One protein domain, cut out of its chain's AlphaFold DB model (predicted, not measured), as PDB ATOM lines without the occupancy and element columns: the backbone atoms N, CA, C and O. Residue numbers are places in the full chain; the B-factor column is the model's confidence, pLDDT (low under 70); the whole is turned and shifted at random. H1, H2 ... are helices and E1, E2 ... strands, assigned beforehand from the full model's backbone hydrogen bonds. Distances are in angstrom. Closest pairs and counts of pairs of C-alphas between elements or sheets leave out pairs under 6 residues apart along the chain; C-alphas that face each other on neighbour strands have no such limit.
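Overview. This is residues 32 to 227 of the 710 residues of an uncharacterized protein of Candidatus Vecturithrix granuli (UniProt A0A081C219). A sandwich of two strongly twisted antiparallel sheets, E1 E2 E7 E4 E5 and E6 E3 E8 E9, makes one end of an elongated domain, and a cluster of the helices H1 to H4 makes the other. The long hairpin of E8 and E9 runs from the helix end along the sandwich, and residues 200 to 205 of its link stick out. The 196 printed residues hold nine named strands and four named helices, in the order E1 E2 E3 E4 E5 E6 E7 H1 H2 H3 E8 E9 H4, of the mixed class. The whole is only just compact, close to loose, with a radius of gyration of the C-alphas of 19.4 A and spans of 60 by 35 by 28 A.

Arrangement. E1, residues 33 to 38, and E2, residues 49 to 56, form a hairpin; N 35 and O 54, 3.0 A apart, are within hydrogen-bond range. Next in this sheet come E7, residues 100 to 106, with N 51 and O 103 at 2.8 A, E4, residues 76 to 81, with N 78 and O 104 at 2.8 A, and E5, residues 84 to 88, with N 79 and O 86 at 3.0 A. The other sheet runs E6, residues 90 to 94, E3, residues 67 to 72, E8, residues 186 to 197, and E9, residues 209 to 221, with N 70 and O 91, N 71 and O 193, and N 192 and O 215 each at 2.8 A. The sheets form a sandwich, face to face, their best planes 21 degrees apart; the closest C-alphas of E4 and E6, Leu 77 and Val 91, are 6.4 A apart. H3, residues 155 to 172, is the hub and has a kink of 48 degrees near residue 166. H1, residues 115 to 125, touches residues 156 to 161 of H3, closest at the C-alphas of Gln 117 and Gln 156, 4.9 A. H2, residues 136 to 150, and H3 only just touch, with 3 pairs of C-alphas within 8 A, and only at the corner, closest at Tyr 149 and Arg 158, 5.3 A. H4, residues 223 to 227, touches residues 142 to 146 of H2, closest at the C-alphas of Leu 142 and Trp 226, 5.4 A. Every O i to N i+4 pair is within hydrogen-bond range in H1 and H4, 9 of 11 in H2 and 11 of 14 in H3.

Along the chain. E1 begins at C-alpha 33, (626.768, 473.322, 450.586). E8 is 35.7 A long, E9 34.3 A, H3 23.6 A and E2 22.6 A. H4 ends at C-alpha 227, (636.516, 436.298, 472.146).

Size, cuts and confidence. The C-alphas of Ala 140 and Asp 203, the two farthest apart, are 62.9 A apart. The printed part has no cut. The links H3 to E8 and E8 to E9 are long. The pLDDT is under 70 at residues 82 to 83, 171 to 179 and 198 to 208.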
ATOM      1  N   HIS A  32     623.055 476.254 450.636       82.31
ATOM      2  CA  HIS A  32     624.079 475.815 451.568       82.31
ATOM      3  C   HIS A  32     624.681 474.510 451.071       82.31
ATOM      4  O   HIS A  32     624.006 473.491 450.946       82.31
ATOM      5  N   ARG A  33     625.990 474.528 450.825       88.06
ATOM      6  CA  ARG A  33     626.768 473.322 450.586       88.06
ATOM      7  C   ARG A  33     627.336 472.845 451.910       88.06
ATOM      8  O   ARG A  33     628.145 473.537 452.528       88.06
ATOM      9  N   ILE A  34     626.936 471.648 452.312       93.31
ATOM     10  CA  ILE A  34     627.461 470.956 453.484       93.31
ATOM     11  C   ILE A  34     628.358 469.795 453.041       93.31
ATOM     12  O   ILE A  34     628.039 469.083 452.089       93.31
ATOM     13  N   THR A  35     629.490 469.609 453.716       94.50
ATOM     14  CA  THR A  35     630.338 468.416 453.582       94.50
ATOM     15  C   THR A  35     630.588 467.795 454.948       94.50
ATOM     16  O   THR A  35     630.639 468.509 455.948       94.50
ATOM     17  N   LEU A  36     630.736 466.471 454.989       96.12
ATOM     18  CA  LEU A  36     631.036 465.706 456.198       96.12
ATOM     19  C   LEU A  36     632.386 465.015 456.049       96.12
ATOM     20  O   LEU A  36     632.637 464.354 455.042       96.12
ATOM     21  N   HIS A  37     633.229 465.147 457.068       95.50
ATOM     22  CA  HIS A  37     634.536 464.507 457.120       95.50
ATOM     23  C   HIS A  37     634.750 463.877 458.498       95.50
ATOM     24  O   HIS A  37     634.718 464.596 459.501       95.50
ATOM     25  N   PRO A  38     634.966 462.555 458.587       95.50
ATOM     26  CA  PRO A  38     635.372 461.940 459.837       95.50
ATOM     27  C   PRO A  38     636.856 462.204 460.098       95.50
ATOM     28  O   PRO A  38     637.659 462.253 459.168       95.50
ATOM     29  N   VAL A  39     637.228 462.338 461.371       91.19
ATOM     30  CA  VAL A  39     638.640 462.439 461.779       91.19
ATOM     31  C   VAL A  39     639.358 461.091 461.614       91.19
ATOM     32  O   VAL A  39     640.529 461.067 461.244       91.19
ATOM     33  N   HIS A  40     638.647 459.977 461.818       84.06
ATOM     34  CA  HIS A  40     639.153 458.612 461.639       84.06
ATOM     35  C   HIS A  40     638.252 457.831 460.676       84.06
ATOM     36  O   HIS A  40     637.030 457.854 460.814       84.06
ATOM     37  N   THR A  41     638.841 457.148 459.693       83.50
ATOM     38  CA  THR A  41     638.109 456.505 458.586       83.50
ATOM     39  C   THR A  41     637.814 455.022 458.802       83.50
ATOM     40  O   THR A  41     636.870 454.511 458.204       83.50
ATOM     41  N   LEU A  42     638.586 454.339 459.652       88.38
ATOM     42  CA  LEU A  42     638.453 452.906 459.947       88.38
ATOM     43  C   LEU A  42     638.399 452.666 461.467       88.38
ATOM     44  O   LEU A  42     639.331 452.098 462.034       88.38
ATOM     45  N   PRO A  43     637.351 453.150 462.155       94.44
ATOM     46  CA  PRO A  43     637.227 452.978 463.596       94.44
ATOM     47  C   PRO A  43     636.946 451.517 463.971       94.44
ATOM     48  O   PRO A  43     636.278 450.783 463.241       94.44
ATOM     49  N   PHE A  44     637.393 451.109 465.152       95.62
ATOM     50  CA  PHE A  44     636.935 449.884 465.807       95.62
ATOM     51  C   PHE A  44     635.651 450.139 466.600       95.62
ATOM     52  O   PHE A  44     635.414 451.254 467.072       95.62
ATOM     53  N   LEU A  45     634.826 449.104 466.774       94.25
ATOM     54  CA  LEU A  45     633.652 449.143 467.645       94.25
ATOM     55  C   LEU A  45     634.035 449.712 469.023       94.25
ATOM     56  O   LEU A  45     634.968 449.246 469.668       94.25
ATOM     57  N   GLY A  46     633.319 450.743 469.459       92.62
ATOM     58  CA  GLY A  46     633.570 451.440 470.716       92.62
ATOM     59  C   GLY A  46     634.611 452.554 470.704       92.62
ATOM     60  O   GLY A  46     634.719 453.259 471.704       92.62
ATOM     61  N   GLN A  47     635.299 452.805 469.587       93.88
ATOM     62  CA  GLN A  47     636.033 454.061 469.405       93.88
ATOM     63  C   GLN A  47     635.070 455.203 469.082       93.88
ATOM     64  O   GLN A  47     634.180 455.066 468.238       93.88
ATOM     65  N   SER A  48     635.268 456.351 469.726       92.44
ATOM     66  CA  SER A  48     634.502 457.555 469.415       92.44
ATOM     67  C   SER A  48     635.026 458.211 468.135       92.44
ATOM     68  O   SER A  48     636.227 458.423 467.977       92.44
ATOM     69  N   VAL A  49     634.133 458.580 467.211       94.44
ATOM     70  CA  VAL A  49     634.519 459.219 465.942       94.44
ATOM     71  C   VAL A  49     634.017 460.647 465.902       94.44
ATOM     72  O   VAL A  49     632.818 460.897 465.835       94.44
ATOM     73  N   THR A  50     634.941 461.605 465.883       95.69
ATOM     74  CA  THR A  50     634.583 462.999 465.607       95.69
ATOM     75  C   THR A  50     634.305 463.170 464.115       95.69
ATOM     76  O   THR A  50     635.139 462.838 463.272       95.69
ATOM     77  N   ILE A  51     633.142 463.721 463.793       96.44
ATOM     78  CA  ILE A  51     632.706 464.095 462.453       96.44
ATOM     79  C   ILE A  51     632.670 465.617 462.395       96.44
ATOM     80  O   ILE A  51     632.010 466.279 463.197       96.44
ATOM     81  N   VAL A  52     633.391 466.175 461.431       96.38
ATOM     82  CA  VAL A  52     633.411 467.607 461.151       96.38
ATOM     83  C   VAL A  52     632.488 467.867 459.973       96.38
ATOM     84  O   VAL A  52     632.725 467.366 458.871       96.38
ATOM     85  N   ALA A  53     631.449 468.667 460.195       95.69
ATOM     86  CA  ALA A  53     630.663 469.224 459.110       95.69
ATOM     87  C   ALA A  53     631.163 470.621 458.772       95.69
ATOM     88  O   ALA A  53     631.415 471.422 459.671       95.69
ATOM     89  N   LYS A  54     631.279 470.924 457.480       95.56
ATOM     90  CA  LYS A  54     631.614 472.261 456.990       95.56
ATOM     91  C   LYS A  54     630.481 472.778 456.120       95.56
ATOM     92  O   LYS A  54     630.118 472.126 455.143       95.56
ATOM     93  N   VAL A  55     629.944 473.944 456.469       94.25
ATOM     94  CA  VAL A  55     628.879 474.617 455.723       94.25
ATOM     95  C   VAL A  55     629.454 475.830 455.007       94.25
ATOM     96  O   VAL A  55     630.080 476.709 455.604       94.25
ATOM     97  N   THR A  56     629.234 475.872 453.702       92.19
ATOM     98  CA  THR A  56     629.696 476.932 452.807       92.19
ATOM     99  C   THR A  56     628.566 477.376 451.888       92.19
ATOM    100  O   THR A  56     627.579 476.660 451.726       92.19
ATOM    101  N   ASN A  57     628.688 478.555 451.286       85.88
ATOM    102  CA  ASN A  57     627.894 478.877 450.099       85.88
ATOM    103  C   ASN A  57     628.518 478.250 448.838       85.88
ATOM    104  O   ASN A  57     629.593 477.648 448.892       85.88
ATOM    105  N   ASP A  58     627.886 478.456 447.686       79.75
ATOM    106  CA  ASP A  58     628.363 477.933 446.398       79.75
ATOM    107  C   ASP A  58     629.737 478.487 445.963       79.75
ATOM    108  O   ASP A  58     630.430 477.873 445.153       79.75
ATOM    109  N   LEU A  59     630.186 479.597 446.562       81.00
ATOM    110  CA  LEU A  59     631.522 480.179 446.367       81.00
ATOM    111  C   LEU A  59     632.584 479.607 447.327       81.00
ATOM    112  O   LEU A  59     633.735 480.042 447.304       81.00
ATOM    113  N   GLY A  60     632.219 478.656 448.194       83.00
ATOM    114  CA  GLY A  60     633.120 478.032 449.166       83.00
ATOM    115  C   GLY A  60     633.416 478.886 450.403       83.00
ATOM    116  O   GLY A  60     634.247 478.498 451.228       83.00
ATOM    117  N   THR A  61     632.745 480.030 450.565       88.62
ATOM    118  CA  THR A  61     632.905 480.869 451.761       88.62
ATOM    119  C   THR A  61     632.155 480.253 452.946       88.62
ATOM    120  O   THR A  61     631.013 479.812 452.770       88.62
ATOM    121  N   PRO A  62     632.766 480.190 454.144       92.12
ATOM    122  CA  PRO A  62     632.124 479.616 455.320       92.12
ATOM    123  C   PRO A  62     630.857 480.354 455.749       92.12
ATOM    124  O   PRO A  62     630.793 481.581 455.696       92.12
ATOM    125  N   ARG A  63     629.858 479.602 456.221       89.81
ATOM    126  CA  ARG A  63     628.617 480.157 456.775       89.81
ATOM    127  C   ARG A  63     628.599 479.987 458.290       89.81
ATOM    128  O   ARG A  63     628.634 478.863 458.784       89.81
ATOM    129  N   VAL A  64     628.549 481.107 459.002       90.56
ATOM    130  CA  VAL A  64     628.602 481.182 460.470       90.56
ATOM    131  C   VAL A  64     627.198 481.109 461.061       90.56
ATOM    132  O   VAL A  64     626.261 481.626 460.454       90.56
ATOM    133  N   ASP A  65     627.076 480.506 462.244       89.00
ATOM    134  CA  ASP A  65     625.844 480.422 463.038       89.00
ATOM    135  C   ASP A  65     624.664 479.760 462.303       89.00
ATOM    136  O   ASP A  65     623.493 480.095 462.484       89.00
ATOM    137  N   ILE A  66     624.975 478.791 461.444       88.44
ATOM    138  CA  ILE A  66     623.971 478.014 460.724       88.44
ATOM    139  C   ILE A  66     623.625 476.762 461.535       88.44
ATOM    140  O   ILE A  66     624.539 476.006 461.876       88.44
ATOM    141  N   PRO A  67     622.337 476.497 461.832       89.88
ATOM    142  CA  PRO A  67     621.930 475.267 462.494       89.88
ATOM    143  C   PRO A  67     622.079 474.072 461.548       89.88
ATOM    144  O   PRO A  67     621.527 474.038 460.445       89.88
ATOM    145  N   VAL A  68     622.811 473.065 462.012       91.88
ATOM    146  CA  VAL A  68     622.995 471.782 461.341       91.88
ATOM    147  C   VAL A  68     622.462 470.700 462.257       91.88
ATOM    148  O   VAL A  68     622.914 470.553 463.393       91.88
ATOM    149  N   THR A  69     621.510 469.920 461.763       93.62
ATOM    150  CA  THR A  69     621.008 468.766 462.500       93.62
ATOM    151  C   THR A  69     621.596 467.496 461.913       93.62
ATOM    152  O   THR A  69     621.600 467.291 460.698       93.62
ATOM    153  N   PHE A  70     622.071 466.633 462.800       95.75
ATOM    154  CA  PHE A  70     622.687 465.356 462.492       95.75
ATOM    155  C   PHE A  70     621.765 464.229 462.919       95.75
ATOM    156  O   PHE A  70     621.188 464.291 464.001       95.75
ATOM    157  N   VAL A  71     621.660 463.190 462.098       96.50
ATOM    158  CA  VAL A  71     620.928 461.958 462.401       96.50
ATOM    159  C   VAL A  71     621.836 460.778 462.106       96.50
ATOM    160  O   VAL A  71     622.381 460.694 461.008       96.50
ATOM    161  N   ALA A  72     621.985 459.869 463.065       96.88
ATOM    162  CA  ALA A  72     622.708 458.618 462.877       96.88
ATOM    163  C   ALA A  72     621.721 457.450 462.763       96.88
ATOM    164  O   ALA A  72     620.806 457.323 463.577       96.88
ATOM    165  N   THR A  73     621.916 456.576 461.772       95.94
ATOM    166  CA  THR A  73     621.135 455.328 461.654       95.94
ATOM    167  C   THR A  73     621.504 454.312 462.733       95.94
ATOM    168  O   THR A  73     620.687 453.471 463.095       95.94
ATOM    169  N   TRP A  74     622.735 454.390 463.240       94.06
ATOM    170  CA  TRP A  74     623.265 453.553 464.310       94.06
ATOM    171  C   TRP A  74     624.273 454.351 465.140       94.06
ATOM    172  O   TRP A  74     625.081 455.094 464.580       94.06
ATOM    173  N   GLY A  75     624.250 454.181 466.460       92.38
ATOM    174  CA  GLY A  75     625.090 454.938 467.390       92.38
ATOM    175  C   GLY A  75     624.426 456.198 467.937       92.38
ATOM    176  O   GLY A  75     623.332 456.586 467.528       92.38
ATOM    177  N   ARG A  76     625.100 456.816 468.906       93.44
ATOM    178  CA  ARG A  76     624.673 458.054 469.564       93.44
ATOM    179  C   ARG A  76     625.573 459.191 469.114       93.44
ATOM    180  O   ARG A  76     626.791 459.056 469.091       93.44
ATOM    181  N   LEU A  77     624.969 460.313 468.768       94.88
ATOM    182  CA  LEU A  77     625.661 461.549 468.465       94.88
ATOM    183  C   LEU A  77     625.740 462.389 469.735       94.88
ATOM    184  O   LEU A  77     624.765 462.484 470.478       94.88
ATOM    185  N   ARG A  78     626.894 463.009 469.961       93.19
ATOM    186  CA  ARG A  78     627.135 463.961 471.041       93.19
ATOM    187  C   ARG A  78     627.724 465.235 470.463       93.19
ATOM    188  O   ARG A  78     628.680 465.191 469.694       93.19
ATOM    189  N   THR A  79     627.174 466.369 470.855       92.12
ATOM    190  CA  THR A  79     627.714 467.689 470.521       92.12
ATOM    191  C   THR A  79     627.820 468.534 471.782       92.12
ATOM    192  O   THR A  79     627.099 468.308 472.757       92.12
ATOM    193  N   ALA A  80     628.750 469.481 471.774       82.38
ATOM    194  CA  ALA A  80     628.904 470.476 472.821       82.38
ATOM    195  C   ALA A  80     628.685 471.854 472.199       82.38
ATOM    196  O   ALA A  80     629.436 472.251 471.307       82.38
ATOM    197  N   ASP A  81     627.669 472.570 472.672       70.56
ATOM    198  CA  ASP A  81     627.464 473.984 472.359       70.56
ATOM    199  C   ASP A  81     627.637 474.783 473.657       70.56
ATOM    200  O   ASP A  81     626.815 474.711 474.576       70.56
ATOM    201  N   GLY A  82     628.783 475.450 473.802       69.19
ATOM    202  CA  GLY A  82     629.172 476.116 475.047       69.19
ATOM    203  C   GLY A  82     629.274 475.154 476.240       69.19
ATOM    204  O   GLY A  82     630.153 474.295 476.280       69.19
ATOM    205  N   TYR A  83     628.393 475.328 477.234       65.50
ATOM    206  CA  TYR A  83     628.336 474.513 478.461       65.50
ATOM    207  C   TYR A  83     627.247 473.429 478.431       65.50
ATOM    208  O   TYR A  83     627.102 472.678 479.396       65.50
ATOM    209  N   THR A  84     626.461 473.357 477.354       72.06
ATOM    210  CA  THR A  84     625.392 472.370 477.193       72.06
ATOM    211  C   THR A  84     625.838 471.245 476.272       72.06
ATOM    212  O   THR A  84     626.372 471.486 475.189       72.06
ATOM    213  N   PHE A  85     625.611 470.008 476.710       80.44
ATOM    214  CA  PHE A  85     625.820 468.816 475.897       80.44
ATOM    215  C   PHE A  85     624.468 468.294 475.431       80.44
ATOM    216  O   PHE A  85     623.589 468.037 476.254       80.44
ATOM    217  N   GLU A  86     624.322 468.105 474.126       87.38
ATOM    218  CA  GLU A  86     623.206 467.352 473.561       87.38
ATOM    219  C   GLU A  86     623.696 465.963 473.158       87.38
ATOM    220  O   GLU A  86     624.771 465.819 472.565       87.38
ATOM    221  N   GLN A  87     622.902 464.941 473.480       90.75
ATOM    222  CA  GLN A  87     623.188 463.552 473.143       90.75
ATOM    223  C   GLN A  87     621.918 462.836 472.683       90.75
ATOM    224  O   GLN A  87     620.860 462.961 473.296       90.75
ATOM    225  N   GLY A  88     622.039 462.039 471.625       91.25
ATOM    226  CA  GLY A  88     620.960 461.198 471.115       91.25
ATOM    227  C   GLY A  88     621.247 460.702 469.705       91.25
ATOM    228  O   GLY A  88     622.301 460.967 469.142       91.25
ATOM    229  N   ASN A  89     620.296 460.005 469.087       92.81
ATOM    230  CA  ASN A  89     620.428 459.593 467.680       92.81
ATOM    231  C   ASN A  89     620.215 460.772 466.716       92.81
ATOM    232  O   ASN A  89     620.423 460.658 465.508       92.81
ATOM    233  N   THR A  90     619.760 461.908 467.246       94.62
ATOM    234  CA  THR A  90     619.605 463.174 466.541       94.62
ATOM    235  C   THR A  90     620.077 464.298 467.447       94.62
ATOM    236  O   THR A  90     619.650 464.361 468.597       94.62
ATOM    237  N   VAL A  91     620.943 465.170 466.937       94.38
ATOM    238  CA  VAL A  91     621.441 466.355 467.657       94.38
ATOM    239  C   VAL A  91     621.485 467.546 466.714       94.38
ATOM    240  O   VAL A  91     621.704 467.365 465.513       94.38
ATOM    241  N   THR A  92     621.284 468.758 467.228       91.88
ATOM    242  CA  THR A  92     621.419 469.982 466.428       91.88
ATOM    243  C   THR A  92     622.522 470.847 467.007       91.88
ATOM    244  O   THR A  92     622.585 471.066 468.207       91.88
ATOM    245  N   ALA A  93     623.406 471.342 466.150       91.00
ATOM    246  CA  ALA A  93     624.492 472.219 466.556       91.00
ATOM    247  C   ALA A  93     624.701 473.325 465.524       91.00
ATOM    248  O   ALA A  93     624.365 473.171 464.349       91.00
ATOM    249  N   ARG A  94     625.236 474.461 465.967       91.06
ATOM    250  CA  ARG A  94     625.455 475.638 465.121       91.06
ATOM    251  C   ARG A  94     626.898 475.705 464.637       91.06
ATOM    252  O   ARG A  94     627.821 475.308 465.347       91.06
ATOM    253  N   THR A  95     627.101 476.188 463.413       92.25
ATOM    254  CA  THR A  95     628.448 476.369 462.864       92.25
ATOM    255  C   THR A  95     629.194 477.517 463.538       92.25
ATOM    256  O   THR A  95     628.641 478.587 463.791       92.25
ATOM    257  N   GLY A  96     630.486 477.310 463.787       90.75
ATOM    258  CA  GLY A  96     631.392 478.334 464.290       90.75
ATOM    259  C   GLY A  96     631.779 479.372 463.233       90.75
ATOM    260  O   GLY A  96     631.287 479.384 462.103       90.75
ATOM    261  N   VAL A  97     632.720 480.244 463.597       91.19
ATOM    262  CA  VAL A  97     633.214 481.342 462.742       91.19
ATOM    263  C   VAL A  97     633.882 480.874 461.445       91.19
ATOM    264  O   VAL A  97     633.936 481.618 460.471       91.19
ATOM    265  N   ASP A  98     634.377 479.640 461.414       92.50
ATOM    266  CA  ASP A  98     634.988 479.001 460.246       92.50
ATOM    267  C   ASP A  98     633.986 478.159 459.435       92.50
ATOM    268  O   ASP A  98     634.376 477.423 458.523       92.50
ATOM    269  N   GLY A  99     632.694 478.268 459.764       92.75
ATOM    270  CA  GLY A  99     631.598 477.511 459.167       92.75
ATOM    271  C   GLY A  99     631.626 476.021 459.484       92.75
ATOM    272  O   GLY A  99     630.980 475.247 458.776       92.75
ATOM    273  N   THR A 100     632.377 475.597 460.505       95.06
ATOM    274  CA  THR A 100     632.459 474.191 460.904       95.06
ATOM    275  C   THR A 100     631.660 473.906 462.165       95.06
ATOM    276  O   THR A 100     631.453 474.773 463.011       95.06
ATOM    277  N   VAL A 101     631.214 472.664 462.299       93.69
ATOM    278  CA  VAL A 101     630.618 472.127 463.520       93.69
ATOM    279  C   VAL A 101     631.122 470.701 463.717       93.69
ATOM    280  O   VAL A 101     631.360 469.977 462.744       93.69
ATOM    281  N   ARG A 102     631.345 470.307 464.972       94.88
ATOM    282  CA  ARG A 102     631.875 468.988 465.331       94.88
ATOM    283  C   ARG A 102     630.825 468.208 466.103       94.88
ATOM    284  O   ARG A 102     630.272 468.723 467.067       94.88
ATOM    285  N   VAL A 103     630.600 466.967 465.696       95.44
ATOM    286  CA  VAL A 103     629.758 466.011 466.415       95.44
ATOM    287  C   VAL A 103     630.542 464.725 466.616       95.44
ATOM    288  O   VAL A 103     631.259 464.286 465.720       95.44
ATOM    289  N   THR A 104     630.430 464.116 467.787       95.12
ATOM    290  CA  THR A 104     631.067 462.836 468.091       95.12
ATOM    291  C   THR A 104     630.042 461.725 467.947       95.12
ATOM    292  O   THR A 104     628.999 461.758 468.593       95.12
ATOM    293  N   LEU A 105     630.335 460.742 467.103       95.00
ATOM    294  CA  LEU A 105     629.582 459.502 466.991       95.00
ATOM    295  C   LEU A 105     630.171 458.463 467.950       95.00
ATOM    296  O   LEU A 105     631.366 458.174 467.904       95.00
ATOM    297  N   MET A 106     629.318 457.895 468.794       92.62
ATOM    298  CA  MET A 106     629.648 456.881 469.791       92.62
ATOM    299  C   MET A 106     628.833 455.612 469.538       92.62
ATOM    300  O   MET A 106     627.715 455.666 469.016       92.62
ATOM    301  N   SER A 107     629.381 454.461 469.924       91.94
ATOM    302  CA  SER A 107     628.657 453.190 469.820       91.94
ATOM    303  C   SER A 107     627.457 453.172 470.782       91.94
ATOM    304  O   SER A 107     627.546 453.728 471.877       91.94
ATOM    305  N   PRO A 108     626.316 452.578 470.394       89.44
ATOM    306  CA  PRO A 108     625.122 452.570 471.224       89.44
ATOM    307  C   PRO A 108     625.199 451.421 472.236       89.44
ATOM    308  O   PRO A 108     624.885 450.282 471.905       89.44
ATOM    309  N   THR A 109     625.599 451.718 473.468       90.62
ATOM    310  CA  THR A 109     625.588 450.765 474.587       90.62
ATOM    311  C   THR A 109     624.358 450.970 475.481       90.62
ATOM    312  O   THR A 109     623.729 452.037 475.493       90.62
ATOM    313  N   SER A 110     623.971 449.930 476.221       85.69
ATOM    314  CA  SER A 110     622.893 449.952 477.220       85.69
ATOM    315  C   SER A 110     623.202 450.896 478.382       85.69
ATOM    316  O   SER A 110     622.294 451.477 478.973       85.69
ATOM    317  N   GLU A 111     624.488 451.077 478.663       88.06
ATOM    318  CA  GLU A 111     625.046 451.948 479.687       88.06
ATOM    319  C   GLU A 111     626.193 452.753 479.076       88.06
ATOM    320  O   GLU A 111     627.012 452.199 478.340       88.06
ATOM    321  N   ASP A 112     626.246 454.055 479.355       84.75
ATOM    322  CA  ASP A 112     627.330 454.902 478.864       84.75
ATOM    323  C   ASP A 112     628.631 454.561 479.605       84.75
ATOM    324  O   ASP A 112     628.658 454.451 480.833       84.75
ATOM    325  N   LEU A 113     629.721 454.421 478.851       90.56
ATOM    326  CA  LEU A 113     631.043 454.244 479.436       90.56
ATOM    327  C   LEU A 113     631.449 455.531 480.156       90.56
ATOM    328  O   LEU A 113     631.292 456.633 479.630       90.56
ATOM    329  N   TRP A 114     632.021 455.392 481.349       90.00
ATOM    330  CA  TRP A 114     632.676 456.521 482.010       90.00
ATOM    331  C   TRP A 114     633.917 456.938 481.221       90.00
ATOM    332  O   TRP A 114     634.558 456.085 480.610       90.00
ATOM    333  N   ASP A 115     634.321 458.206 481.307       90.25
ATOM    334  CA  ASP A 115     635.476 458.723 480.551       90.25
ATOM    335  C   ASP A 115     636.731 457.845 480.732       90.25
ATOM    336  O   ASP A 115     637.366 457.446 479.764       90.25
ATOM    337  N   VAL A 116     637.015 457.404 481.963       93.19
ATOM    338  CA  VAL A 116     638.163 456.522 482.259       93.19
ATOM    339  C   VAL A 116     638.020 455.124 481.631       93.19
ATOM    340  O   VAL A 116     639.014 454.488 481.288       93.19
ATOM    341  N   GLN A 117     636.794 454.613 481.491       94.94
ATOM    342  CA  GLN A 117     636.525 453.331 480.825       94.94
ATOM    343  C   GLN A 117     636.673 453.463 479.311       94.94
ATOM    344  O   GLN A 117     637.276 452.592 478.686       94.94
ATOM    345  N   GLN A 118     636.162 454.560 478.745       94.12
ATOM    346  CA  GLN A 118     636.307 454.896 477.335       94.12
ATOM    347  C   GLN A 118     637.791 455.047 476.972       94.12
ATOM    348  O   GLN A 118     638.256 454.398 476.039       94.12
ATOM    349  N   ASP A 119     638.559 455.799 477.764       94.50
ATOM    350  CA  ASP A 119     640.002 455.980 477.571       94.50
ATOM    351  C   ASP A 119     640.769 454.654 477.658       94.50
ATOM    352  O   ASP A 119     641.666 454.386 476.850       94.50
ATOM    353  N   ALA A 120     640.419 453.797 478.625       96.25
ATOM    354  CA  ALA A 120     641.039 452.485 478.781       96.25
ATOM    355  C   ALA A 120     640.746 451.569 477.581       96.25
ATOM    356  O   ALA A 120     641.657 450.906 477.082       96.25
ATOM    357  N   LEU A 121     639.501 451.558 477.096       96.56
ATOM    358  CA  LEU A 121     639.110 450.807 475.904       96.56
ATOM    359  C   LEU A 121     639.840 451.320 474.662       96.56
ATOM    360  O   LEU A 121     640.471 450.537 473.960       96.56
ATOM    361  N   GLU A 122     639.816 452.627 474.410       94.81
ATOM    362  CA  GLU A 122     640.484 453.213 473.247       94.81
ATOM    363  C   GLU A 122     641.997 452.987 473.273       94.81
ATOM    364  O   GLU A 122     642.593 452.740 472.226       94.81
ATOM    365  N   THR A 123     642.620 453.009 474.453       95.69
ATOM    366  CA  THR A 123     644.045 452.681 474.609       95.69
ATOM    367  C   THR A 123     644.342 451.251 474.165       95.69
ATOM    368  O   THR A 123     645.321 451.035 473.456       95.69
ATOM    369  N   MET A 124     643.489 450.288 474.524       96.56
ATOM    370  CA  MET A 124     643.647 448.898 474.088       96.56
ATOM    371  C   MET A 124     643.349 448.725 472.598       96.56
ATOM    372  O   MET A 124     644.083 448.030 471.907       96.56
ATOM    373  N   LEU A 125     642.339 449.416 472.063       95.94
ATOM    374  CA  LEU A 125     642.009 449.352 470.636       95.94
ATOM    375  C   LEU A 125     643.096 449.953 469.737       95.94
ATOM    376  O   LEU A 125     643.200 449.563 468.582       95.94
ATOM    377  N   ARG A 126     643.943 450.854 470.253       94.31
ATOM    378  CA  ARG A 126     645.131 451.347 469.528       94.31
ATOM    379  C   ARG A 126     646.218 450.283 469.339       94.31
ATOM    380  O   ARG A 126     647.124 450.514 468.548       94.31
ATOM    381  N   LEU A 127     646.154 449.156 470.056       94.44
ATOM    382  CA  LEU A 127     647.055 448.022 469.826       94.44
ATOM    383  C   LEU A 127     646.698 447.264 468.541       94.44
ATOM    384  O   LEU A 127     647.559 446.590 467.975       94.44
ATOM    385  N   LEU A 128     645.439 447.342 468.103       95.75
ATOM    386  CA  LEU A 128     644.967 446.681 466.892       95.75
ATOM    387  C   LEU A 128     645.389 447.474 465.658       95.75
ATOM    388  O   LEU A 128     645.319 448.704 465.644       95.75
ATOM    389  N   ASP A 129     645.778 446.759 464.606       94.12
ATOM    390  CA  ASP A 129     646.115 447.379 463.327       94.12
ATOM    391  C   ASP A 129     644.824 447.779 462.571       94.12
ATOM    392  O   ASP A 129     644.043 446.907 462.160       94.12
ATOM    393  N   PRO A 130     644.554 449.086 462.373       91.44
ATOM    394  CA  PRO A 130     643.371 449.542 461.648       91.44
ATOM    395  C   PRO A 130     643.403 449.171 460.160       91.44
ATOM    396  O   PRO A 130     642.336 449.110 459.543       91.44
ATOM    397  N   ASP A 131     644.566 448.853 459.593       93.94
ATOM    398  CA  ASP A 131     644.735 448.476 458.187       93.94
ATOM    399  C   ASP A 131     644.766 446.952 457.976       93.94
ATOM    400  O   ASP A 131     644.720 446.491 456.834       93.94
ATOM    401  N   ALA A 132     644.730 446.160 459.057       94.56
ATOM    402  CA  ALA A 132     644.656 444.700 458.994       94.56
ATOM    403  C   ALA A 132     643.485 444.230 458.116       94.56
ATOM    404  O   ALA A 132     642.318 444.584 458.364       94.56
ATOM    405  N   GLY A 133     643.796 443.414 457.104       92.94
ATOM    406  CA  GLY A 133     642.825 442.883 456.146       92.94
ATOM    407  C   GLY A 133     641.892 441.855 456.779       92.94
ATOM    408  O   GLY A 133     640.696 441.830 456.484       92.94
ATOM    409  N   THR A 134     642.420 441.068 457.713       95.25
ATOM    410  CA  THR A 134     641.692 440.075 458.504       95.25
ATOM    411  C   THR A 134     642.048 440.198 459.988       95.25
ATOM    412  O   THR A 134     643.077 440.785 460.327       95.25
ATOM    413  N   PRO A 135     641.226 439.662 460.903       96.00
ATOM    414  CA  PRO A 135     641.588 439.625 462.319       96.00
ATOM    415  C   PRO A 135     642.833 438.789 462.619       96.00
ATOM    416  O   PRO A 135     643.562 439.119 463.552       96.00
ATOM    417  N   HIS A 136     643.122 437.765 461.810       95.62
ATOM    418  CA  HIS A 136     644.345 436.972 461.945       95.62
ATOM    419  C   HIS A 136     645.619 437.815 461.793       95.62
ATOM    420  O   HIS A 136     646.570 437.632 462.551       95.62
ATOM    421  N   ASP A 137     645.607 438.828 460.921       96.12
ATOM    422  CA  ASP A 137     646.753 439.730 460.727       96.12
ATOM    423  C   ASP A 137     647.095 440.554 461.989       96.12
ATOM    424  O   ASP A 137     648.202 441.074 462.114       96.12
ATOM    425  N   THR A 138     646.163 440.667 462.947       96.12
ATOM    426  CA  THR A 138     646.347 441.386 464.220       96.12
ATOM    427  C   THR A 138     646.173 440.481 465.450       96.12
ATOM    428  O   THR A 138     645.991 440.960 466.571       96.12
ATOM    429  N   GLU A 139     646.277 439.159 465.277       96.06
ATOM    430  CA  GLU A 139     646.043 438.175 466.342       96.06
ATOM    431  C   GLU A 139     646.914 438.412 467.583       96.06
ATOM    432  O   GLU A 139     646.416 438.357 468.705       96.06
ATOM    433  N   ALA A 140     648.194 438.752 467.409       96.56
ATOM    434  CA  ALA A 140     649.092 439.025 468.534       96.56
ATOM    435  C   ALA A 140     648.578 440.170 469.430       96.56
ATOM    436  O   ALA A 140     648.666 440.092 470.658       96.56
ATOM    437  N   SER A 141     647.992 441.209 468.829       97.50
ATOM    438  CA  SER A 141     647.383 442.320 469.561       97.50
ATOM    439  C   SER A 141     646.072 441.908 470.237       97.50
ATOM    440  O   SER A 141     645.820 442.320 471.369       97.50
ATOM    441  N   LEU A 142     645.263 441.052 469.599       97.62
ATOM    442  CA  LEU A 142     644.053 440.477 470.207       97.62
ATOM    443  C   LEU A 142     644.394 439.598 471.424       97.62
ATOM    444  O   LEU A 142     643.743 439.712 472.466       97.62
ATOM    445  N   GLN A 143     645.447 438.781 471.329       96.75
ATOM    446  CA  GLN A 143     645.965 437.989 472.448       96.75
ATOM    447  C   GLN A 143     646.425 438.891 473.592       96.75
ATOM    448  O   GLN A 143     646.107 438.629 474.754       96.75
ATOM    449  N   GLU A 144     647.136 439.977 473.284       96.62
ATOM    450  CA  GLU A 144     647.566 440.924 474.307       96.62
ATOM    451  C   GLU A 144     646.371 441.603 474.979       96.62
ATOM    452  O   GLU A 144     646.299 441.636 476.204       96.62
ATOM    453  N   MET A 145     645.364 442.033 474.215       97.44
ATOM    454  CA  MET A 145     644.113 442.540 474.784       97.44
ATOM    455  C   MET A 145     643.440 441.514 475.709       97.44
ATOM    456  O   MET A 145     642.959 441.882 476.780       97.44
ATOM    457  N   ALA A 146     643.423 440.224 475.355       96.69
ATOM    458  CA  ALA A 146     642.893 439.166 476.220       96.69
ATOM    459  C   ALA A 146     643.698 439.017 477.528       96.69
ATOM    460  O   ALA A 146     643.113 438.925 478.612       96.69
ATOM    461  N   ARG A 147     645.036 439.082 477.474       95.50
ATOM    462  CA  ARG A 147     645.891 439.090 478.677       95.50
ATOM    463  C   ARG A 147     645.634 440.323 479.544       95.50
ATOM    464  O   ARG A 147     645.441 440.196 480.755       95.50
ATOM    465  N   GLN A 148     645.546 441.502 478.930       96.06
ATOM    466  CA  GLN A 148     645.247 442.759 479.615       96.06
ATOM    467  C   GLN A 148     643.858 442.737 480.265       96.06
ATOM    468  O   GLN A 148     643.702 443.259 481.369       96.06
ATOM    469  N   TYR A 149     642.868 442.095 479.642       97.19
ATOM    470  CA  TYR A 149     641.533 441.907 480.213       97.19
ATOM    471  C   TYR A 149     641.563 441.024 481.472       97.19
ATOM    472  O   TYR A 149     640.858 441.298 482.447       97.19
ATOM    473  N   ARG A 150     642.397 439.976 481.490       93.88
ATOM    474  CA  ARG A 150     642.566 439.082 482.653       93.88
ATOM    475  C   ARG A 150     643.350 439.732 483.787       93.88
ATOM    476  O   ARG A 150     643.165 439.360 484.946       93.88
ATOM    477  N   TRP A 151     644.199 440.711 483.485       92.88
ATOM    478  CA  TRP A 151     645.048 441.340 484.487       92.88
ATOM    479  C   TRP A 151     644.228 442.090 485.549       92.88
ATOM    480  O   TRP A 151     643.223 442.751 485.271       92.88
ATOM    481  N   GLU A 152     644.620 441.959 486.816       87.62
ATOM    482  CA  GLU A 152     643.865 442.502 487.947       87.62
ATOM    483  C   GLU A 152     643.785 444.032 487.920       87.62
ATOM    484  O   GLU A 152     642.708 444.582 488.140       87.62
ATOM    485  N   ALA A 153     644.881 444.702 487.556       91.00
ATOM    486  CA  ALA A 153     644.978 446.159 487.548       91.00
ATOM    487  C   ALA A 153     644.029 446.838 486.537       91.00
ATOM    488  O   ALA A 153     643.576 447.960 486.763       91.00
ATOM    489  N   ASN A 154     643.651 446.148 485.457       94.06
ATOM    490  CA  ASN A 154     642.881 446.715 484.347       94.06
ATOM    491  C   ASN A 154     641.362 446.632 484.547       94.06
ATOM    492  O   ASN A 154     640.611 446.190 483.676       94.06
ATOM    493  N   ILE A 155     640.878 447.073 485.708       95.00
ATOM    494  CA  ILE A 155     639.448 447.009 486.051       95.00
ATOM    495  C   ILE A 155     638.595 447.830 485.074       95.00
ATOM    496  O   ILE A 155     637.517 447.381 484.694       95.00
ATOM    497  N   GLN A 156     639.065 449.009 484.656       96.00
ATOM    498  CA  GLN A 156     638.285 449.905 483.793       96.00
ATOM    499  C   GLN A 156     638.150 449.361 482.371       96.00
ATOM    500  O   GLN A 156     637.048 449.347 481.834       96.00
ATOM    501  N   PHE A 157     639.239 448.828 481.809       96.88
ATOM    502  CA  PHE A 157     639.197 448.141 480.522       96.88
ATOM    503  C   PHE A 157     638.262 446.927 480.574       96.88
ATOM    504  O   PHE A 157     637.368 446.807 479.745       96.88
ATOM    505  N   ARG A 158     638.394 446.076 481.598       96.62
ATOM    506  CA  ARG A 158     637.518 444.910 481.776       96.62
ATOM    507  C   ARG A 158     636.038 445.290 481.854       96.62
ATOM    508  O   ARG A 158     635.229 444.679 481.171       96.62
ATOM    509  N   ARG A 159     635.685 446.327 482.623       95.75
ATOM    510  CA  ARG A 159     634.298 446.824 482.700       95.75
ATOM    511  C   ARG A 159     633.786 447.345 481.359       95.75
ATOM    512  O   ARG A 159     632.646 447.061 481.014       95.75
ATOM    513  N   ALA A 160     634.619 448.067 480.609       95.94
ATOM    514  CA  ALA A 160     634.266 448.525 479.269       95.94
ATOM    515  C   ALA A 160     633.952 447.331 478.356       95.94
ATOM    516  O   ALA A 160     632.867 447.261 477.786       95.94
ATOM    517  N   VAL A 161     634.857 446.350 478.286       96.38
ATOM    518  CA  VAL A 161     634.666 445.130 477.490       96.38
ATOM    519  C   VAL A 161     633.419 444.360 477.924       96.38
ATOM    520  O   VAL A 161     632.670 443.911 477.067       96.38
ATOM    521  N   ASP A 162     633.143 444.259 479.226       95.44
ATOM    522  CA  ASP A 162     631.958 443.576 479.755       95.44
ATOM    523  C   ASP A 162     630.637 444.230 479.322       95.44
ATOM    524  O   ASP A 162     629.660 443.521 479.071       95.44
ATOM    525  N   ILE A 163     630.596 445.562 479.193       95.06
ATOM    526  CA  ILE A 163     629.432 446.281 478.651       95.06
ATOM    527  C   ILE A 163     629.233 445.911 477.176       95.06
ATOM    528  O   ILE A 163     628.135 445.509 476.790       95.06
ATOM    529  N   TYR A 164     630.297 445.957 476.365       94.50
ATOM    530  CA  TYR A 164     630.217 445.553 474.957       94.50
ATOM    531  C   TYR A 164     629.851 444.075 474.810       94.50
ATOM    532  O   TYR A 164     628.999 443.721 474.000       94.50
ATOM    533  N   PHE A 165     630.429 443.201 475.628       93.44
ATOM    534  CA  PHE A 165     630.086 441.788 475.640       93.44
ATOM    535  C   PHE A 165     628.605 441.584 475.961       93.44
ATOM    536  O   PHE A 165     627.905 440.894 475.228       93.44
ATOM    537  N   ARG A 166     628.083 442.227 477.008       92.00
ATOM    538  CA  ARG A 166     626.664 442.143 477.378       92.00
ATOM    539  C   ARG A 166     625.739 442.570 476.236       92.00
ATOM    540  O   ARG A 166     624.755 441.877 475.976       92.00
ATOM    541  N   ASP A 167     626.060 443.675 475.575       90.31
ATOM    542  CA  ASP A 167     625.177 444.307 474.593       90.31
ATOM    543  C   ASP A 167     625.276 443.664 473.200       90.31
ATOM    544  O   ASP A 167     624.269 443.552 472.500       90.31
ATOM    545  N   PHE A 168     626.462 443.187 472.815       87.38
ATOM    546  CA  PHE A 168     626.745 442.671 471.472       87.38
ATOM    547  C   PHE A 168     626.955 441.146 471.418       87.38
ATOM    548  O   PHE A 168     627.042 440.586 470.327       87.38
ATOM    549  N   ARG A 169     626.957 440.410 472.545       80.44
ATOM    550  CA  ARG A 169     627.064 438.929 472.525       80.44
ATOM    551  C   ARG A 169     625.994 438.254 471.675       80.44
ATOM    552  O   ARG A 169     626.246 437.205 471.100       80.44
ATOM    553  N   HIS A 170     624.787 438.813 471.610       73.19
ATOM    554  CA  HIS A 170     623.671 438.153 470.935       73.19
ATOM    555  C   HIS A 170     623.898 438.065 469.422       73.19
ATOM    556  O   HIS A 170     623.566 437.043 468.833       73.19
ATOM    557  N   SER A 171     624.556 439.063 468.822       67.56
ATOM    558  CA  SER A 171     624.987 439.003 467.419       67.56
ATOM    559  C   SER A 171     626.166 438.056 467.179       67.56
ATOM    560  O   SER A 171     626.382 437.646 466.045       67.56
ATOM    561  N   LEU A 172     626.913 437.691 468.226       66.12
ATOM    562  CA  LEU A 172     628.041 436.751 468.155       66.12
ATOM    563  C   LEU A 172     627.611 435.281 468.310       66.12
ATOM    564  O   LEU A 172     628.367 434.367 467.988       66.12
ATOM    565  N   LEU A 173     626.405 435.043 468.833       60.66
ATOM    566  CA  LEU A 173     625.858 433.711 469.107       60.66
ATOM    567  C   LEU A 173     624.806 433.272 468.078       60.66
ATOM    568  O   LEU A 173     624.212 432.203 468.236       60.66
ATOM    569  N   ASP A 174     624.550 434.080 467.045       51.41
ATOM    570  CA  ASP A 174     623.546 433.760 466.034       51.41
ATOM    571  C   ASP A 174     624.061 432.628 465.123       51.41
ATOM    572  O   ASP A 174     625.022 432.761 464.367       51.41
ATOM    573  N   THR A 175     623.451 431.457 465.286       45.62
ATOM    574  CA  THR A 175     624.019 430.115 465.045       45.62
ATOM    575  C   THR A 175     623.777 429.576 463.636       45.62
ATOM    576  O   THR A 175     624.042 428.407 463.361       45.62
ATOM    577  N   ILE A 176     623.273 430.402 462.720       45.72
ATOM    578  CA  ILE A 176     622.876 429.931 461.384       45.72
ATOM    579  C   ILE A 176     624.103 429.677 460.487       45.72
ATOM    580  O   ILE A 176     624.017 428.878 459.560       45.72
ATOM    581  N   ASN A 177     625.267 430.259 460.799       44.78
ATOM    582  CA  ASN A 177     626.543 429.915 460.169       44.78
ATOM    583  C   ASN A 177     627.655 429.881 461.223       44.78
ATOM    584  O   ASN A 177     627.889 430.882 461.895       44.78
ATOM    585  N   PHE A 178     628.374 428.759 461.340       53.78
ATOM    586  CA  PHE A 178     629.649 428.721 462.061       53.78
ATOM    587  C   PHE A 178     630.615 429.668 461.341       53.78
ATOM    588  O   PHE A 178     631.137 429.346 460.273       53.78
ATOM    589  N   ARG A 179     630.772 430.884 461.866       65.81
ATOM    590  CA  ARG A 179     631.691 431.879 461.326       65.81
ATOM    591  C   ARG A 179     633.001 431.753 462.088       65.81
ATOM    592  O   ARG A 179     633.026 431.989 463.289       65.81
ATOM    593  N   ASP A 180     634.071 431.396 461.385       80.94
ATOM    594  CA  ASP A 180     635.420 431.611 461.903       80.94
ATOM    595  C   ASP A 180     635.654 433.127 461.936       80.94
ATOM    596  O   ASP A 180     635.721 433.785 460.888       80.94
ATOM    597  N   TYR A 181     635.687 433.697 463.142       87.69
ATOM    598  CA  TYR A 181     635.819 435.138 463.317       87.69
ATOM    599  C   TYR A 181     637.190 435.627 462.865       87.69
ATOM    600  O   TYR A 181     637.311 436.797 462.524       87.69
ATOM    601  N   MET A 182     638.193 434.749 462.771       92.56
ATOM    602  CA  MET A 182     639.555 435.127 462.405       92.56
ATOM    603  C   MET A 182     639.755 435.349 460.900       92.56
ATOM    604  O   MET A 182     640.702 436.026 460.504       92.56
ATOM    605  N   GLN A 183     638.841 434.858 460.053       90.94
ATOM    606  CA  GLN A 183     638.982 434.925 458.588       90.94
ATOM    607  C   GLN A 183     638.548 436.262 457.988       90.94
ATOM    608  O   GLN A 183     639.022 436.660 456.925       90.94
ATOM    609  N   THR A 184     637.564 436.943 458.580       90.81
ATOM    610  CA  THR A 184     636.986 438.156 457.981       90.81
ATOM    611  C   THR A 184     636.323 439.032 459.029       90.81
ATOM    612  O   THR A 184     635.385 438.593 459.702       90.81
ATOM    613  N   TRP A 185     636.723 440.306 459.071       91.88
ATOM    614  CA  TRP A 185     636.111 441.326 459.923       91.88
ATOM    615  C   TRP A 185     634.587 441.388 459.745       91.88
ATOM    616  O   TRP A 185     634.057 441.392 458.628       91.88
ATOM    617  N   ALA A 186     633.863 441.448 460.860       90.75
ATOM    618  CA  ALA A 186     632.487 441.924 460.873       90.75
ATOM    619  C   ALA A 186     632.478 443.454 461.022       90.75
ATOM    620  O   ALA A 186     633.455 444.048 461.480       90.75
ATOM    621  N   TYR A 187     631.395 444.094 460.580       91.69
ATOM    622  CA  TYR A 187     631.284 445.548 460.581       91.69
ATOM    623  C   TYR A 187     629.918 445.997 461.083       91.69
ATOM    624  O   TYR A 187     628.902 445.398 460.733       91.69
ATOM    625  N   PHE A 188     629.910 447.099 461.828       91.50
ATOM    626  CA  PHE A 188     628.707 447.875 462.108       91.50
ATOM    627  C   PHE A 188     628.715 449.125 461.237       91.50
ATOM    628  O   PHE A 188     629.611 449.965 461.347       91.50
ATOM    629  N   ASP A 189     627.722 449.247 460.362       93.69
ATOM    630  CA  ASP A 189     627.604 450.393 459.470       93.69
ATOM    631  C   ASP A 189     626.730 451.473 460.126       93.69
ATOM    632  O   ASP A 189     625.565 451.252 460.464       93.69
ATOM    633  N   SER A 190     627.287 452.673 460.281       95.38
ATOM    634  CA  SER A 190     626.561 453.862 460.722       95.38
ATOM    635  C   SER A 190     626.529 454.883 459.604       95.38
ATOM    636  O   SER A 190     627.569 455.327 459.122       95.38
ATOM    637  N   THR A 191     625.330 455.279 459.196       96.69
ATOM    638  CA  THR A 191     625.150 456.382 458.262       96.69
ATOM    639  C   THR A 191     624.737 457.621 459.038       96.69
ATOM    640  O   THR A 191     623.693 457.638 459.692       96.69
ATOM    641  N   VAL A 192     625.564 458.661 458.956       96.75
ATOM    642  CA  VAL A 192     625.296 459.982 459.515       96.75
ATOM    643  C   VAL A 192     624.830 460.899 458.398       96.75
ATOM    644  O   VAL A 192     625.535 461.126 457.413       96.75
ATOM    645  N   ILE A 193     623.625 461.428 458.562       97.00
ATOM    646  CA  ILE A 193     623.008 462.394 457.661       97.00
ATOM    647  C   ILE A 193     623.022 463.741 458.367       97.00
ATOM    648  O   ILE A 193     622.556 463.848 459.500       97.00
ATOM    649  N   ALA A 194     623.534 464.767 457.699       96.00
ATOM    650  CA  ALA A 194     623.492 466.135 458.186       96.00
ATOM    651  C   ALA A 194     622.642 466.984 457.249       96.00
ATOM    652  O   ALA A 194     622.888 467.001 456.043       96.00
ATOM    653  N   TYR A 195     621.667 467.697 457.802       92.88
ATOM    654  CA  TYR A 195     620.833 468.628 457.055       92.88
ATOM    655  C   TYR A 195     620.923 470.035 457.630       92.88
ATOM    656  O   TYR A 195     620.935 470.245 458.844       92.88
ATOM    657  N   VAL A 196     620.960 470.997 456.717       89.94
ATOM    658  CA  VAL A 196     620.914 472.424 457.012       89.94
ATOM    659  C   VAL A 196     619.490 472.913 456.784       89.94
ATOM    660  O   VAL A 196     618.932 472.716 455.698       89.94
ATOM    661  N   ARG A 197     618.900 473.536 457.805       77.06
ATOM    662  CA  ARG A 197     617.569 474.155 457.724       77.06
ATOM    663  C   ARG A 197     617.693 475.670 457.677       77.06
ATOM    664  O   ARG A 197     618.618 476.240 458.253       77.06
ATOM    665  N   GLU A 198     616.731 476.305 457.021       66.56
ATOM    666  CA  GLU A 198     616.545 477.748 457.115       66.56
ATOM    667  C   GLU A 198     616.109 478.113 458.544       66.56
ATOM    668  O   GLU A 198     615.366 477.365 459.184       66.56
ATOM    669  N   GLY A 199     616.596 479.238 459.076       57.34
ATOM    670  CA  GLY A 199     616.074 479.765 460.338       57.34
ATOM    671  C   GLY A 199     614.595 480.104 460.163       57.34
ATOM    672  O   GLY A 199     614.252 480.759 459.184       57.34
ATOM    673  N   GLU A 200     613.731 479.643 461.075       52.47
ATOM    674  CA  GLU A 200     612.276 479.817 460.972       52.47
ATOM    675  C   GLU A 200     611.898 481.269 460.614       52.47
ATOM    676  O   GLU A 200     612.125 482.186 461.415       52.47
ATOM    677  N   PRO A 201     611.275 481.519 459.446       50.50
ATOM    678  CA  PRO A 201     610.519 482.741 459.252       50.50
ATOM    679  C   PRO A 201     609.342 482.680 460.226       50.50
ATOM    680  O   PRO A 201     608.609 481.692 460.236       50.50
ATOM    681  N   LYS A 202     609.144 483.734 461.026       53.09
ATOM    682  CA  LYS A 202     608.150 483.810 462.119       53.09
ATOM    683  C   LYS A 202     606.688 483.472 461.747       53.09
ATOM    684  O   LYS A 202     605.869 483.441 462.654       53.09
ATOM    685  N   ASP A 203     606.361 483.207 460.478       51.12
ATOM    686  CA  ASP A 203     604.986 483.029 459.988       51.12
ATOM    687  C   ASP A 203     604.777 481.915 458.934       51.12
ATOM    688  O   ASP A 203     603.698 481.821 458.350       51.12
ATOM    689  N   THR A 204     605.744 481.023 458.676       51.62
ATOM    690  CA  THR A 204     605.534 479.924 457.704       51.62
ATOM    691  C   THR A 204     606.102 478.586 458.171       51.62
ATOM    692  O   THR A 204     607.312 478.433 458.284       51.62
ATOM    693  N   LEU A 205     605.230 477.579 458.327       51.47
ATOM    694  CA  LEU A 205     605.539 476.164 458.634       51.47
ATOM    695  C   LEU A 205     606.260 475.410 457.487       51.47
ATOM    696  O   LEU A 205     606.220 474.180 457.416       51.47
ATOM    697  N   ALA A 206     606.877 476.122 456.544       51.84
ATOM    698  CA  ALA A 206     607.569 475.504 455.422       51.84
ATOM    699  C   ALA A 206     608.887 474.877 455.907       51.84
ATOM    700  O   ALA A 206     609.779 475.568 456.388       51.84
ATOM    701  N   THR A 207     609.009 473.554 455.783       58.22
ATOM    702  CA  THR A 207     610.198 472.783 456.176       58.22
ATOM    703  C   THR A 207     611.054 472.473 454.948       58.22
ATOM    704  O   THR A 207     611.010 471.377 454.394       58.22
ATOM    705  N   SER A 208     611.824 473.455 454.473       68.06
ATOM    706  CA  SER A 208     612.788 473.252 453.386       68.06
ATOM    707  C   SER A 208     614.169 472.865 453.942       68.06
ATOM    708  O   SER A 208     614.634 473.389 454.956       68.06
ATOM    709  N   VAL A 209     614.836 471.910 453.286       76.75
ATOM    710  CA  VAL A 209     616.243 471.565 453.549       76.75
ATOM    711  C   VAL A 209     617.097 472.273 452.503       76.75
ATOM    712  O   VAL A 209     616.931 472.028 451.310       76.75
ATOM    713  N   GLN A 210     618.006 473.146 452.942       79.69
ATOM    714  CA  GLN A 210     618.847 473.962 452.052       79.69
ATOM    715  C   GLN A 210     620.160 473.276 451.657       79.69
ATOM    716  O   GLN A 210     620.807 473.683 450.694       79.69
ATOM    717  N   GLY A 211     620.547 472.232 452.389       84.94
ATOM    718  CA  GLY A 211     621.725 471.422 452.113       84.94
ATOM    719  C   GLY A 211     621.670 470.100 452.866       84.94
ATOM    720  O   GLY A 211     621.189 470.051 453.999       84.94
ATOM    721  N   THR A 212     622.164 469.032 452.244       92.31
ATOM    722  CA  THR A 212     622.289 467.713 452.873       92.31
ATOM    723  C   THR A 212     623.628 467.078 452.526       92.31
ATOM    724  O   THR A 212     624.137 467.247 451.417       92.31
ATOM    725  N   ALA A 213     624.203 466.358 453.481       95.00
ATOM    726  CA  ALA A 213     625.361 465.505 453.273       95.00
ATOM    727  C   ALA A 213     625.168 464.188 454.017       95.00
ATOM    728  O   ALA A 213     624.499 464.119 455.050       95.00
ATOM    729  N   THR A 214     625.782 463.139 453.488       96.56
ATOM    730  CA  THR A 214     625.720 461.798 454.060       96.56
ATOM    731  C   THR A 214     627.123 461.229 454.147       96.56
ATOM    732  O   THR A 214     627.912 461.359 453.212       96.56
ATOM    733  N   LEU A 215     627.428 460.612 455.281       96.00
ATOM    734  CA  LEU A 215     628.682 459.931 455.553       96.00
ATOM    735  C   LEU A 215     628.364 458.559 456.139       96.00
ATOM    736  O   LEU A 215     627.696 458.479 457.166       96.00
ATOM    737  N   THR A 216     628.868 457.497 455.521       95.75
ATOM    738  CA  THR A 216     628.777 456.143 456.076       95.75
ATOM    739  C   THR A 216     630.124 455.747 456.663       95.75
ATOM    740  O   THR A 216     631.143 455.773 455.975       95.75
ATOM    741  N   LEU A 217     630.114 455.391 457.943       94.81
ATOM    742  CA  LEU A 217     631.250 454.881 458.695       94.81
ATOM    743  C   LEU A 217     631.047 453.399 458.971       94.81
ATOM    744  O   LEU A 217     629.944 452.978 459.319       94.81
ATOM    745  N   ARG A 218     632.120 452.622 458.835       93.69
ATOM    746  CA  ARG A 218     632.115 451.182 459.090       93.69
ATOM    747  C   ARG A 218     633.013 450.901 460.281       93.69
ATOM    748  O   ARG A 218     634.221 451.114 460.197       93.69
ATOM    749  N   PHE A 219     632.422 450.447 461.376       94.25
ATOM    750  CA  PHE A 219     633.146 450.104 462.592       94.25
ATOM    751  C   PHE A 219     633.577 448.645 462.529       94.25
ATOM    752  O   PHE A 219     632.713 447.774 462.436       94.25
ATOM    753  N   LYS A 220     634.885 448.371 462.582       94.19
ATOM    754  CA  LYS A 220     635.408 447.000 462.673       94.19
ATOM    755  C   LYS A 220     634.982 446.378 464.001       94.19
ATOM    756  O   LYS A 220     635.310 446.898 465.069       94.19
ATOM    757  N   ASP A 221     634.272 445.262 463.931       93.31
ATOM    758  CA  ASP A 221     633.914 444.475 465.103       93.31
ATOM    759  C   ASP A 221     635.098 443.605 465.531       93.31
ATOM    760  O   ASP A 221     635.421 442.596 464.901       93.31
ATOM    761  N   TRP A 222     635.757 444.028 466.604       95.06
ATOM    762  CA  TRP A 222     636.869 443.311 467.220       95.06
ATOM    763  C   TRP A 222     636.421 442.299 468.271       95.06
ATOM    764  O   TRP A 222     637.215 441.439 468.640       95.06
ATOM    765  N   LEU A 223     635.175 442.375 468.749       94.25
ATOM    766  CA  LEU A 223     634.726 441.615 469.911       94.25
ATOM    767  C   LEU A 223     634.650 440.116 469.604       94.25
ATOM    768  O   LEU A 223     635.106 439.309 470.409       94.25
ATOM    769  N   GLY A 224     634.121 439.744 468.436       91.81
ATOM    770  CA  GLY A 224     634.067 438.349 467.986       91.81
ATOM    771  C   GLY A 224     635.451 437.696 467.868       91.81
ATOM    772  O   GLY A 224     635.700 436.708 468.561       91.81
ATOM    773  N   PRO A 225     636.375 438.258 467.062       94.19
ATOM    774  CA  PRO A 225     637.743 437.753 466.967       94.19
ATOM    775  C   PRO A 225     638.459 437.714 468.318       94.19
ATOM    776  O   PRO A 225     639.066 436.708 468.663       94.19
ATOM    777  N   TRP A 226     638.324 438.769 469.130       95.81
ATOM    778  CA  TRP A 226     638.916 438.813 470.465       95.81
ATOM    779  C   TRP A 226     638.391 437.698 471.379       95.81
ATOM    780  O   TRP A 226     639.187 437.081 472.080       95.81
ATOM    781  N   LEU A 227     637.087 437.402 471.367       93.19
ATOM    782  CA  LEU A 227     636.516 436.298 472.146       93.19
ATOM    783  C   LEU A 227     637.043 434.938 471.691       93.19
ATOM    784  O   LEU A 227     637.323 434.095 472.539       93.19
TER     785      LEU A 227